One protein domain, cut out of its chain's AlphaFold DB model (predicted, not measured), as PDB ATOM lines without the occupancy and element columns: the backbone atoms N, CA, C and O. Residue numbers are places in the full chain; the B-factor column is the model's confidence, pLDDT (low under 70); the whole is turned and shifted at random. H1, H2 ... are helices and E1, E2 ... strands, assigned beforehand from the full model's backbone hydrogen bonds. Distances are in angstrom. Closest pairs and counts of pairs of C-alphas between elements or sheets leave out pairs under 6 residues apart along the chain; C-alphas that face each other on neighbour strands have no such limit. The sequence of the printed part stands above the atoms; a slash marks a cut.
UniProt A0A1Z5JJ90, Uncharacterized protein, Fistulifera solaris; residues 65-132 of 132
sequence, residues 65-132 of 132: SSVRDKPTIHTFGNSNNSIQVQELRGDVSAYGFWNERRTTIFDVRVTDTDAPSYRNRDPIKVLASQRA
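This is residues 65 to 132 of the 132 residues of an uncharacterized protein of Fistulifera solaris (UniProt A0A1Z5JJ90). With little regular structure, the model is a small three-stranded sheet, a long loop whose tip, residues 78 to 83, sticks out, and a link leading away to one short helix, H1. The 68 printed residues, 17 in named elements, run E1, E2, E3, H1; the class is mixed. The sheet, E1 - E2 - E3, is a meander, each strand the antiparallel neighbour of the one before. The whole is extended, radius of gyration of the C-alphas 16.9 A, spanning 45 by 35 by 19 A.

E1, residues 67 to 69, and E2, residues 92 to 95, form a hairpin; N 68 and O 93 are 3.0 A apart. E2 and E3, residues 103 to 106, form another; N 106 and O 92 are 2.8 A apart. H1, residues 123 to 128, is not on the sheet; every O i to N i+4 pair in it is within hydrogen-bond range.

E1 begins at C-alpha 67 (6.682, -47.039, 44.626). From first to last C-alpha, E1 measures 7.1 A, E2 10.3 A, E3 9.9 A and H1 8.6 A. H1 ends at C-alpha 128 (15.870, -54.628, 20.115).

The farthest C-alphas, Asn 81 and Asn 120, are 47.8 A apart. Links E1 to E2 and E3 to H1 are long. The printed part has no cut. Residues 75 to 87 and 132 have pLDDT under 70.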
ATOM      1  N   SER A  65       5.977 -46.828  50.306       94.62
ATOM      2  CA  SER A  65       6.296 -45.406  50.109       94.62
ATOM      3  C   SER A  65       7.291 -45.157  48.972       94.62
ATOM      4  O   SER A  65       7.394 -44.032  48.477       94.62
ATOM      5  N   SER A  66       8.011 -46.198  48.551       95.12
ATOM      6  CA  SER A  66       9.060 -46.122  47.537       95.12
ATOM      7  C   SER A  66       8.533 -46.330  46.117       95.12
ATOM      8  O   SER A  66       9.290 -46.133  45.172       95.12
ATOM      9  N   VAL A  67       7.263 -46.705  45.936       96.81
ATOM     10  CA  VAL A  67       6.682 -47.039  44.626       96.81
ATOM     11  C   VAL A  67       5.535 -46.087  44.296       96.81
ATOM     12  O   VAL A  67       4.691 -45.813  45.146       96.81
ATOM     13  N   ARG A  68       5.472 -45.573  43.059       96.19
ATOM     14  CA  ARG A  68       4.328 -44.760  42.598       96.19
ATOM     15  C   ARG A  68       3.809 -45.198  41.241       96.19
ATOM     16  O   ARG A  68       4.598 -45.482  40.339       96.19
ATOM     17  N   ASP A  69       2.485 -45.167  41.113       94.88
ATOM     18  CA  ASP A  69       1.769 -45.333  39.853       94.88
ATOM     19  C   ASP A  69       1.827 -44.049  39.016       94.88
ATOM     20  O   ASP A  69       1.584 -42.953  39.526       94.88
ATOM     21  N   LYS A  70       2.121 -44.193  37.724       92.06
ATOM     22  CA  LYS A  70       2.109 -43.120  36.721       92.06
ATOM     23  C   LYS A  70       2.866 -41.849  37.151       92.06
ATOM     24  O   LYS A  70       2.255 -40.772  37.212       92.06
ATOM     25  N   PRO A  71       4.168 -41.935  37.481       92.00
ATOM     26  CA  PRO A  71       4.954 -40.785  37.927       92.00
ATOM     27  C   PRO A  71       5.074 -39.718  36.834       92.00
ATOM     28  O   PRO A  71       5.249 -40.044  35.660       92.00
ATOM     29  N   THR A  72       5.038 -38.443  37.219       89.44
ATOM     30  CA  THR A  72       5.332 -37.325  36.313       89.44
ATOM     31  C   THR A  72       6.835 -37.242  36.044       89.44
ATOM     32  O   THR A  72       7.649 -37.278  36.967       89.44
ATOM     33  N   ILE A  73       7.206 -37.124  34.773       86.94
ATOM     34  CA  ILE A  73       8.577 -36.942  34.302       86.94
ATOM     35  C   ILE A  73       8.802 -35.443  34.120       86.94
ATOM     36  O   ILE A  73       8.359 -34.833  33.147       86.94
ATOM     37  N   HIS A  74       9.508 -34.840  35.070       77.88
ATOM     38  CA  HIS A  74       9.903 -33.440  34.976       77.88
ATOM     39  C   HIS A  74      11.113 -33.314  34.046       77.88
ATOM     40  O   HIS A  74      12.243 -33.599  34.441       77.88
ATOM     41  N   THR A  75      10.872 -32.896  32.803       66.12
ATOM     42  CA  THR A  75      11.946 -32.578  31.856       66.12
ATOM     43  C   THR A  75      12.217 -31.080  31.922       66.12
ATOM     44  O   THR A  75      11.363 -30.278  31.550       66.12
ATOM     45  N   PHE A  76      13.390 -30.680  32.410       60.34
ATOM     46  CA  PHE A  76      13.812 -29.280  32.373       60.34
ATOM     47  C   PHE A  76      14.451 -28.999  31.009       60.34
ATOM     48  O   PHE A  76      15.629 -29.278  30.794       60.34
ATOM     49  N   GLY A  77      13.658 -28.503  30.059       55.28
ATOM     50  CA  GLY A  77      14.162 -28.009  28.778       55.28
ATOM     51  C   GLY A  77      14.663 -26.571  28.914       55.28
ATOM     52  O   GLY A  77      13.921 -25.698  29.357       55.28
ATOM     53  N   ASN A  78      15.909 -26.303  28.522       53.91
ATOM     54  CA  ASN A  78      16.470 -24.952  28.484       53.91
ATOM     55  C   ASN A  78      15.994 -24.217  27.211       53.91
ATOM     56  O   ASN A  78      16.768 -24.007  26.282       53.91
ATOM     57  N   SER A  79      14.700 -23.899  27.113       54.09
ATOM     58  CA  SER A  79      14.133 -23.151  25.982       54.09
ATOM     59  C   SER A  79      13.686 -21.763  26.435       54.09
ATOM     60  O   SER A  79      12.637 -21.599  27.055       54.09
ATOM     61  N   ASN A  80      14.496 -20.766  26.085       56.16
ATOM     62  CA  ASN A  80      14.383 -19.346  26.429       56.16
ATOM     63  C   ASN A  80      13.095 -18.611  25.979       56.16
ATOM     64  O   ASN A  80      13.171 -17.400  25.814       56.16
ATOM     65  N   ASN A  81      11.929 -19.244  25.753       53.31
ATOM     66  CA  ASN A  81      10.696 -18.454  25.544       53.31
ATOM     67  C   ASN A  81       9.318 -19.141  25.639       53.31
ATOM     68  O   ASN A  81       8.358 -18.684  25.024       53.31
ATOM     69  N   SER A  82       9.161 -20.222  26.395       47.94
ATOM     70  CA  SER A  82       7.860 -20.633  26.960       47.94
ATOM     71  C   SER A  82       8.059 -21.921  27.737       47.94
ATOM     72  O   SER A  82       8.627 -22.885  27.227       47.94
ATOM     73  N   ILE A  83       7.597 -21.945  28.984       53.38
ATOM     74  CA  ILE A  83       7.546 -23.167  29.782       53.38
ATOM     75  C   ILE A  83       6.416 -24.027  29.199       53.38
ATOM     76  O   ILE A  83       5.289 -23.999  29.687       53.38
ATOM     77  N   GLN A  84       6.681 -24.774  28.127       51.06
ATOM     78  CA  GLN A  84       5.831 -25.911  27.792       51.06
ATOM     79  C   GLN A  84       6.179 -27.028  28.772       51.06
ATOM     80  O   GLN A  84       7.108 -27.803  28.555       51.06
ATOM     81  N   VAL A  85       5.453 -27.079  29.892       55.59
ATOM     82  CA  VAL A  85       5.454 -28.256  30.764       55.59
ATOM     83  C   VAL A  85       4.817 -29.383  29.961       55.59
ATOM     84  O   VAL A  85       3.597 -29.520  29.928       55.59
ATOM     85  N   GLN A  86       5.626 -30.170  29.257       59.00
ATOM     86  CA  GLN A  86       5.128 -31.410  28.691       59.00
ATOM     87  C   GLN A  86       4.920 -32.375  29.858       59.00
ATOM     88  O   GLN A  86       5.881 -32.792  30.504       59.00
ATOM     89  N   GLU A  87       3.659 -32.680  30.168       69.31
ATOM     90  CA  GLU A  87       3.284 -33.608  31.236       69.31
ATOM     91  C   GLU A  87       3.548 -35.052  30.784       69.31
ATOM     92  O   GLU A  87       2.644 -35.850  30.539       69.31
ATOM     93  N   LEU A  88       4.827 -35.377  30.605       84.69
ATOM     94  CA  LEU A  88       5.271 -36.736  30.351       84.69
ATOM     95  C   LEU A  88       5.043 -37.550  31.624       84.69
ATOM     96  O   LEU A  88       5.363 -37.105  32.727       84.69
ATOM     97  N   ARG A  89       4.477 -38.746  31.483       89.44
ATOM     98  CA  ARG A  89       4.249 -39.665  32.599       89.44
ATOM     99  C   ARG A  89       4.848 -41.016  32.254       89.44
ATOM    100  O   ARG A  89       4.631 -41.501  31.151       89.44
ATOM    101  N   GLY A  90       5.600 -41.589  33.188       92.12
ATOM    102  CA  GLY A  90       6.020 -42.988  33.097       92.12
ATOM    103  C   GLY A  90       4.906 -43.916  33.569       92.12
ATOM    104  O   GLY A  90       3.857 -43.449  34.012       92.12
ATOM    105  N   ASP A  91       5.148 -45.224  33.561       94.50
ATOM    106  CA  ASP A  91       4.186 -46.194  34.084       94.50
ATOM    107  C   ASP A  91       4.348 -46.415  35.578       94.50
ATOM    108  O   ASP A  91       3.365 -46.375  36.320       94.50
ATOM    109  N   VAL A  92       5.585 -46.632  36.019       95.75
ATOM    110  CA  VAL A  92       5.925 -46.952  37.409       95.75
ATOM    111  C   VAL A  92       7.165 -46.176  37.808       95.75
ATOM    112  O   VAL A  92       8.085 -46.018  37.014       95.75
ATOM    113  N   SER A  93       7.225 -45.723  39.056       95.81
ATOM    114  CA  SER A  93       8.497 -45.325  39.663       95.81
ATOM    115  C   SER A  93       8.820 -46.170  40.880       95.81
ATOM    116  O   SER A  93       7.911 -46.535  41.623       95.81
ATOM    117  N   ALA A  94      10.110 -46.431  41.083       96.75
ATOM    118  CA  ALA A  94      10.651 -47.054  42.282       96.75
ATOM    119  C   ALA A  94      11.867 -46.256  42.788       96.75
ATOM    120  O   ALA A  94      12.825 -46.005  42.049       96.75
ATOM    121  N   TYR A  95      11.819 -45.829  44.046       96.75
ATOM    122  CA  TYR A  95      12.887 -45.105  44.729       96.75
ATOM    123  C   TYR A  95      13.929 -46.078  45.285       96.75
ATOM    124  O   TYR A  95      13.583 -47.041  45.960       96.75
ATOM    125  N   GLY A  96      15.208 -45.823  45.003       94.69
ATOM    126  CA  GLY A  96      16.312 -46.681  45.435       94.69
ATOM    127  C   GLY A  96      16.522 -47.932  44.577       94.69
ATOM    128  O   GLY A  96      17.335 -48.766  44.950       94.69
ATOM    129  N   PHE A  97      15.821 -48.069  43.443       95.38
ATOM    130  CA  PHE A  97      15.898 -49.271  42.603       95.38
ATOM    131  C   PHE A  97      17.251 -49.430  41.894       95.38
ATOM    132  O   PHE A  97      17.913 -50.447  42.061       95.38
ATOM    133  N   TRP A  98      17.651 -48.451  41.068       94.38
ATOM    134  CA  TRP A  98      18.903 -48.521  40.294       94.38
ATOM    135  C   TRP A  98      20.093 -47.926  41.048       94.38
ATOM    136  O   TRP A  98      21.199 -48.447  40.991       94.38
ATOM    137  N   ASN A  99      19.857 -46.816  41.749       93.38
ATOM    138  CA  ASN A  99      20.844 -46.120  42.562       93.38
ATOM    139  C   ASN A  99      20.197 -45.710  43.882       93.38
ATOM    140  O   ASN A  99      19.035 -45.287  43.903       93.38
ATOM    141  N   GLU A 100      20.975 -45.760  44.961       91.00
ATOM    142  CA  GLU A 100      20.536 -45.265  46.258       91.00
ATOM    143  C   GLU A 100      20.029 -43.826  46.158       91.00
ATOM    144  O   GLU A 100      20.586 -42.977  45.455       91.00
ATOM    145  N   ARG A 101      18.945 -43.554  46.887       91.19
ATOM    146  CA  ARG A 101      18.315 -42.232  46.979       91.19
ATOM    147  C   ARG A 101      17.907 -41.604  45.640       91.19
ATOM    148  O   ARG A 101      17.768 -40.385  45.547       91.19
ATOM    149  N   ARG A 102      17.694 -42.410  44.596       93.88
ATOM    150  CA  ARG A 102      17.199 -41.939  43.296       93.88
ATOM    151  C   ARG A 102      15.927 -42.658  42.884       93.88
ATOM    152  O   ARG A 102      15.809 -43.874  43.014       93.88
ATOM    153  N   THR A 103      14.990 -41.896  42.332       93.88
ATOM    154  CA  THR A 103      13.792 -42.440  41.692       93.88
ATOM    155  C   THR A 103      14.148 -42.946  40.303       93.88
ATOM    156  O   THR A 103      14.645 -42.189  39.474       93.88
ATOM    157  N   THR A 104      13.878 -44.221  40.049       95.00
ATOM    158  CA  THR A 104      13.932 -44.807  38.706       95.00
ATOM    159  C   THR A 104      12.514 -44.860  38.160       95.00
ATOM    160  O   THR A 104      11.605 -45.279  38.876       95.00
ATOM    161  N   ILE A 105      12.317 -44.406  36.924       94.25
ATOM    162  CA  ILE A 105      11.026 -44.438  36.233       94.25
ATOM    163  C   ILE A 105      11.098 -45.517  35.154       94.25
ATOM    164  O   ILE A 105      12.084 -45.597  34.426       94.25
ATOM    165  N   PHE A 106      10.055 -46.333  35.068       93.56
ATOM    166  CA  PHE A 106       9.915 -47.428  34.122       93.56
ATOM    167  C   PHE A 106       8.736 -47.164  33.193       93.56
ATOM    168  O   PHE A 106       7.666 -46.750  33.646       93.56
ATOM    169  N   ASP A 107       8.952 -47.448  31.912       92.38
ATOM    170  CA  ASP A 107       7.925 -47.563  30.879       92.38
ATOM    171  C   ASP A 107       7.785 -49.051  30.540       92.38
ATOM    172  O   ASP A 107       8.787 -49.747  30.323       92.38
ATOM    173  N   VAL A 108       6.565 -49.573  30.589       90.56
ATOM    174  CA  VAL A 108       6.288 -50.997  30.424       90.56
ATOM    175  C   VAL A 108       5.790 -51.241  29.007       90.56
ATOM    176  O   VAL A 108       4.826 -50.653  28.531       90.56
ATOM    177  N   ARG A 109       6.414 -52.195  28.316       89.56
ATOM    178  CA  ARG A 109       5.999 -52.589  26.970       89.56
ATOM    179  C   ARG A 109       5.870 -54.096  26.854       89.56
ATOM    180  O   ARG A 109       6.816 -54.836  27.104       89.56
ATOM    181  N   VAL A 110       4.711 -54.543  26.378       88.19
ATOM    182  CA  VAL A 110       4.478 -55.929  25.962       88.19
ATOM    183  C   VAL A 110       4.505 -55.975  24.438       88.19
ATOM    184  O   VAL A 110       3.761 -55.247  23.785       88.19
ATOM    185  N   THR A 111       5.371 -56.812  23.867       88.31
ATOM    186  CA  THR A 111       5.507 -56.972  22.411       88.31
ATOM    187  C   THR A 111       5.246 -58.417  22.019       88.31
ATOM    188  O   THR A 111       5.895 -59.321  22.537       88.31
ATOM    189  N   ASP A 112       4.316 -58.616  21.090       86.50
ATOM    190  CA  ASP A 112       4.123 -59.888  20.394       86.50
ATOM    191  C   ASP A 112       5.185 -60.013  19.294       86.50
ATOM    192  O   ASP A 112       5.125 -59.306  18.287       86.50
ATOM    193  N   THR A 113       6.194 -60.858  19.510       89.06
ATOM    194  CA  THR A 113       7.275 -61.086  18.538       89.06
ATOM    195  C   THR A 113       6.838 -61.923  17.342       89.06
ATOM    196  O   THR A 113       7.490 -61.852  16.305       89.06
ATOM    197  N   ASP A 114       5.727 -62.651  17.464       85.12
ATOM    198  CA  ASP A 114       5.192 -63.538  16.425       85.12
ATOM    199  C   ASP A 114       4.092 -62.862  15.592       85.12
ATOM    200  O   ASP A 114       3.483 -63.485  14.718       85.12
ATOM    201  N   ALA A 115       3.842 -61.568  15.826       86.69
ATOM    202  CA  ALA A 115       2.876 -60.801  15.057       86.69
ATOM    203  C   ALA A 115       3.172 -60.893  13.542       86.69
ATOM    204  O   ALA A 115       4.337 -60.827  13.135       86.69
ATOM    205  N   PRO A 116       2.147 -60.944  12.666       86.00
ATOM    206  CA  PRO A 116       2.344 -61.068  11.220       86.00
ATOM    207  C   PRO A 116       3.239 -59.981  10.606       86.00
ATOM    208  O   PRO A 116       3.927 -60.233   9.621       86.00
ATOM    209  N   SER A 117       3.278 -58.782  11.197       85.62
ATOM    210  CA  SER A 117       4.168 -57.686  10.786       85.62
ATOM    211  C   SER A 117       5.655 -57.959  11.036       85.62
ATOM    212  O   SER A 117       6.508 -57.288  10.462       85.62
ATOM    213  N   TYR A 118       5.976 -58.921  11.900       90.12
ATOM    214  CA  TYR A 118       7.333 -59.369  12.201       90.12
ATOM    215  C   TYR A 118       7.670 -60.708  11.550       90.12
ATOM    216  O   TYR A 118       8.735 -61.263  11.814       90.12
ATOM    217  N   ARG A 119       6.812 -61.217  10.656       85.62
ATOM    218  CA  ARG A 119       7.073 -62.445   9.904       85.62
ATOM    219  C   ARG A 119       8.424 -62.314   9.193       85.62
ATOM    220  O   ARG A 119       8.631 -61.376   8.427       85.62
ATOM    221  N   ASN A 120       9.339 -63.242   9.474       90.12
ATOM    222  CA  ASN A 120      10.737 -63.268   9.004       90.12
ATOM    223  C   ASN A 120      11.726 -62.342   9.737       90.12
ATOM    224  O   ASN A 120      12.860 -62.177   9.281       90.12
ATOM    225  N   ARG A 121      11.349 -61.750  10.872       92.00
ATOM    226  CA  ARG A 121      12.298 -61.087  11.770       92.00
ATOM    227  C   ARG A 121      12.639 -62.002  12.933       92.00
ATOM    228  O   ARG A 121      11.774 -62.637  13.519       92.00
ATOM    229  N   ASP A 122      13.919 -62.022  13.280       92.69
ATOM    230  CA  ASP A 122      14.387 -62.676  14.495       92.69
ATOM    231  C   ASP A 122      13.752 -62.003  15.739       92.69
ATOM    232  O   ASP A 122      13.791 -60.766  15.827       92.69
ATOM    233  N   PRO A 123      13.180 -62.763  16.694       92.12
ATOM    234  CA  PRO A 123      12.513 -62.204  17.873       92.12
ATOM    235  C   PRO A 123      13.393 -61.257  18.696       92.12
ATOM    236  O   PRO A 123      12.915 -60.222  19.167       92.12
ATOM    237  N   ILE A 124      14.693 -61.537  18.822       92.62
ATOM    238  CA  ILE A 124      15.627 -60.668  19.548       92.62
ATOM    239  C   ILE A 124      15.805 -59.348  18.799       92.62
ATOM    240  O   ILE A 124      15.803 -58.281  19.415       92.62
ATOM    241  N   LYS A 125      15.871 -59.385  17.463       93.25
ATOM    242  CA  LYS A 125      15.898 -58.165  16.635       93.25
ATOM    243  C   LYS A 125      14.594 -57.373  16.705       93.25
ATOM    244  O   LYS A 125      14.628 -56.149  16.578       93.25
ATOM    245  N   VAL A 126      13.447 -58.033  16.868       92.88
ATOM    246  CA  VAL A 126      12.164 -57.348  17.095       92.88
ATOM    247  C   VAL A 126      12.225 -56.592  18.416       92.88
ATOM    248  O   VAL A 126      12.034 -55.378  18.412       92.88
ATOM    249  N   LEU A 127      12.584 -57.268  19.512       91.06
ATOM    250  CA  LEU A 127      12.694 -56.662  20.842       91.06
ATOM    251  C   LEU A 127      13.716 -55.522  20.883       91.06
ATOM    252  O   LEU A 127      13.441 -54.481  21.474       91.06
ATOM    253  N   ALA A 128      14.862 -55.679  20.215       90.69
ATOM    254  CA  ALA A 128      15.870 -54.628  20.115       90.69
ATOM    255  C   ALA A 128      15.306 -53.350  19.474       90.69
ATOM    256  O   ALA A 128      15.571 -52.262  19.968       90.69
ATOM    257  N   SER A 129      14.468 -53.476  18.437       90.50
ATOM    258  CA  SER A 129      13.821 -52.319  17.799       90.50
ATOM    259  C   SER A 129      12.695 -51.670  18.610       90.50
ATOM    260  O   SER A 129      12.203 -50.623  18.207       90.50
ATOM    261  N   GLN A 130      12.265 -52.276  19.722       84.88
ATOM    262  CA  GLN A 130      11.259 -51.690  20.616       84.88
ATOM    263  C   GLN A 130      11.871 -50.896  21.776       84.88
ATOM    264  O   GLN A 130      11.126 -50.284  22.540       84.88
ATOM    265  N   ARG A 131      13.197 -50.943  21.943       72.06
ATOM    266  CA  ARG A 131      13.909 -50.159  22.955       72.06
ATOM    267  C   ARG A 131      13.980 -48.710  22.464       72.06
ATOM    268  O   ARG A 131      14.418 -48.490  21.336       72.06
ATOM    269  N   ALA A 132      13.487 -47.778  23.277       58.88
ATOM    270  CA  ALA A 132      13.673 -46.343  23.071       58.88
ATOM    271  C   ALA A 132      15.090 -45.925  23.482       58.88
ATOM    272  O   ALA A 132      15.629 -46.556  24.424       58.88
TER     273      ALA A 132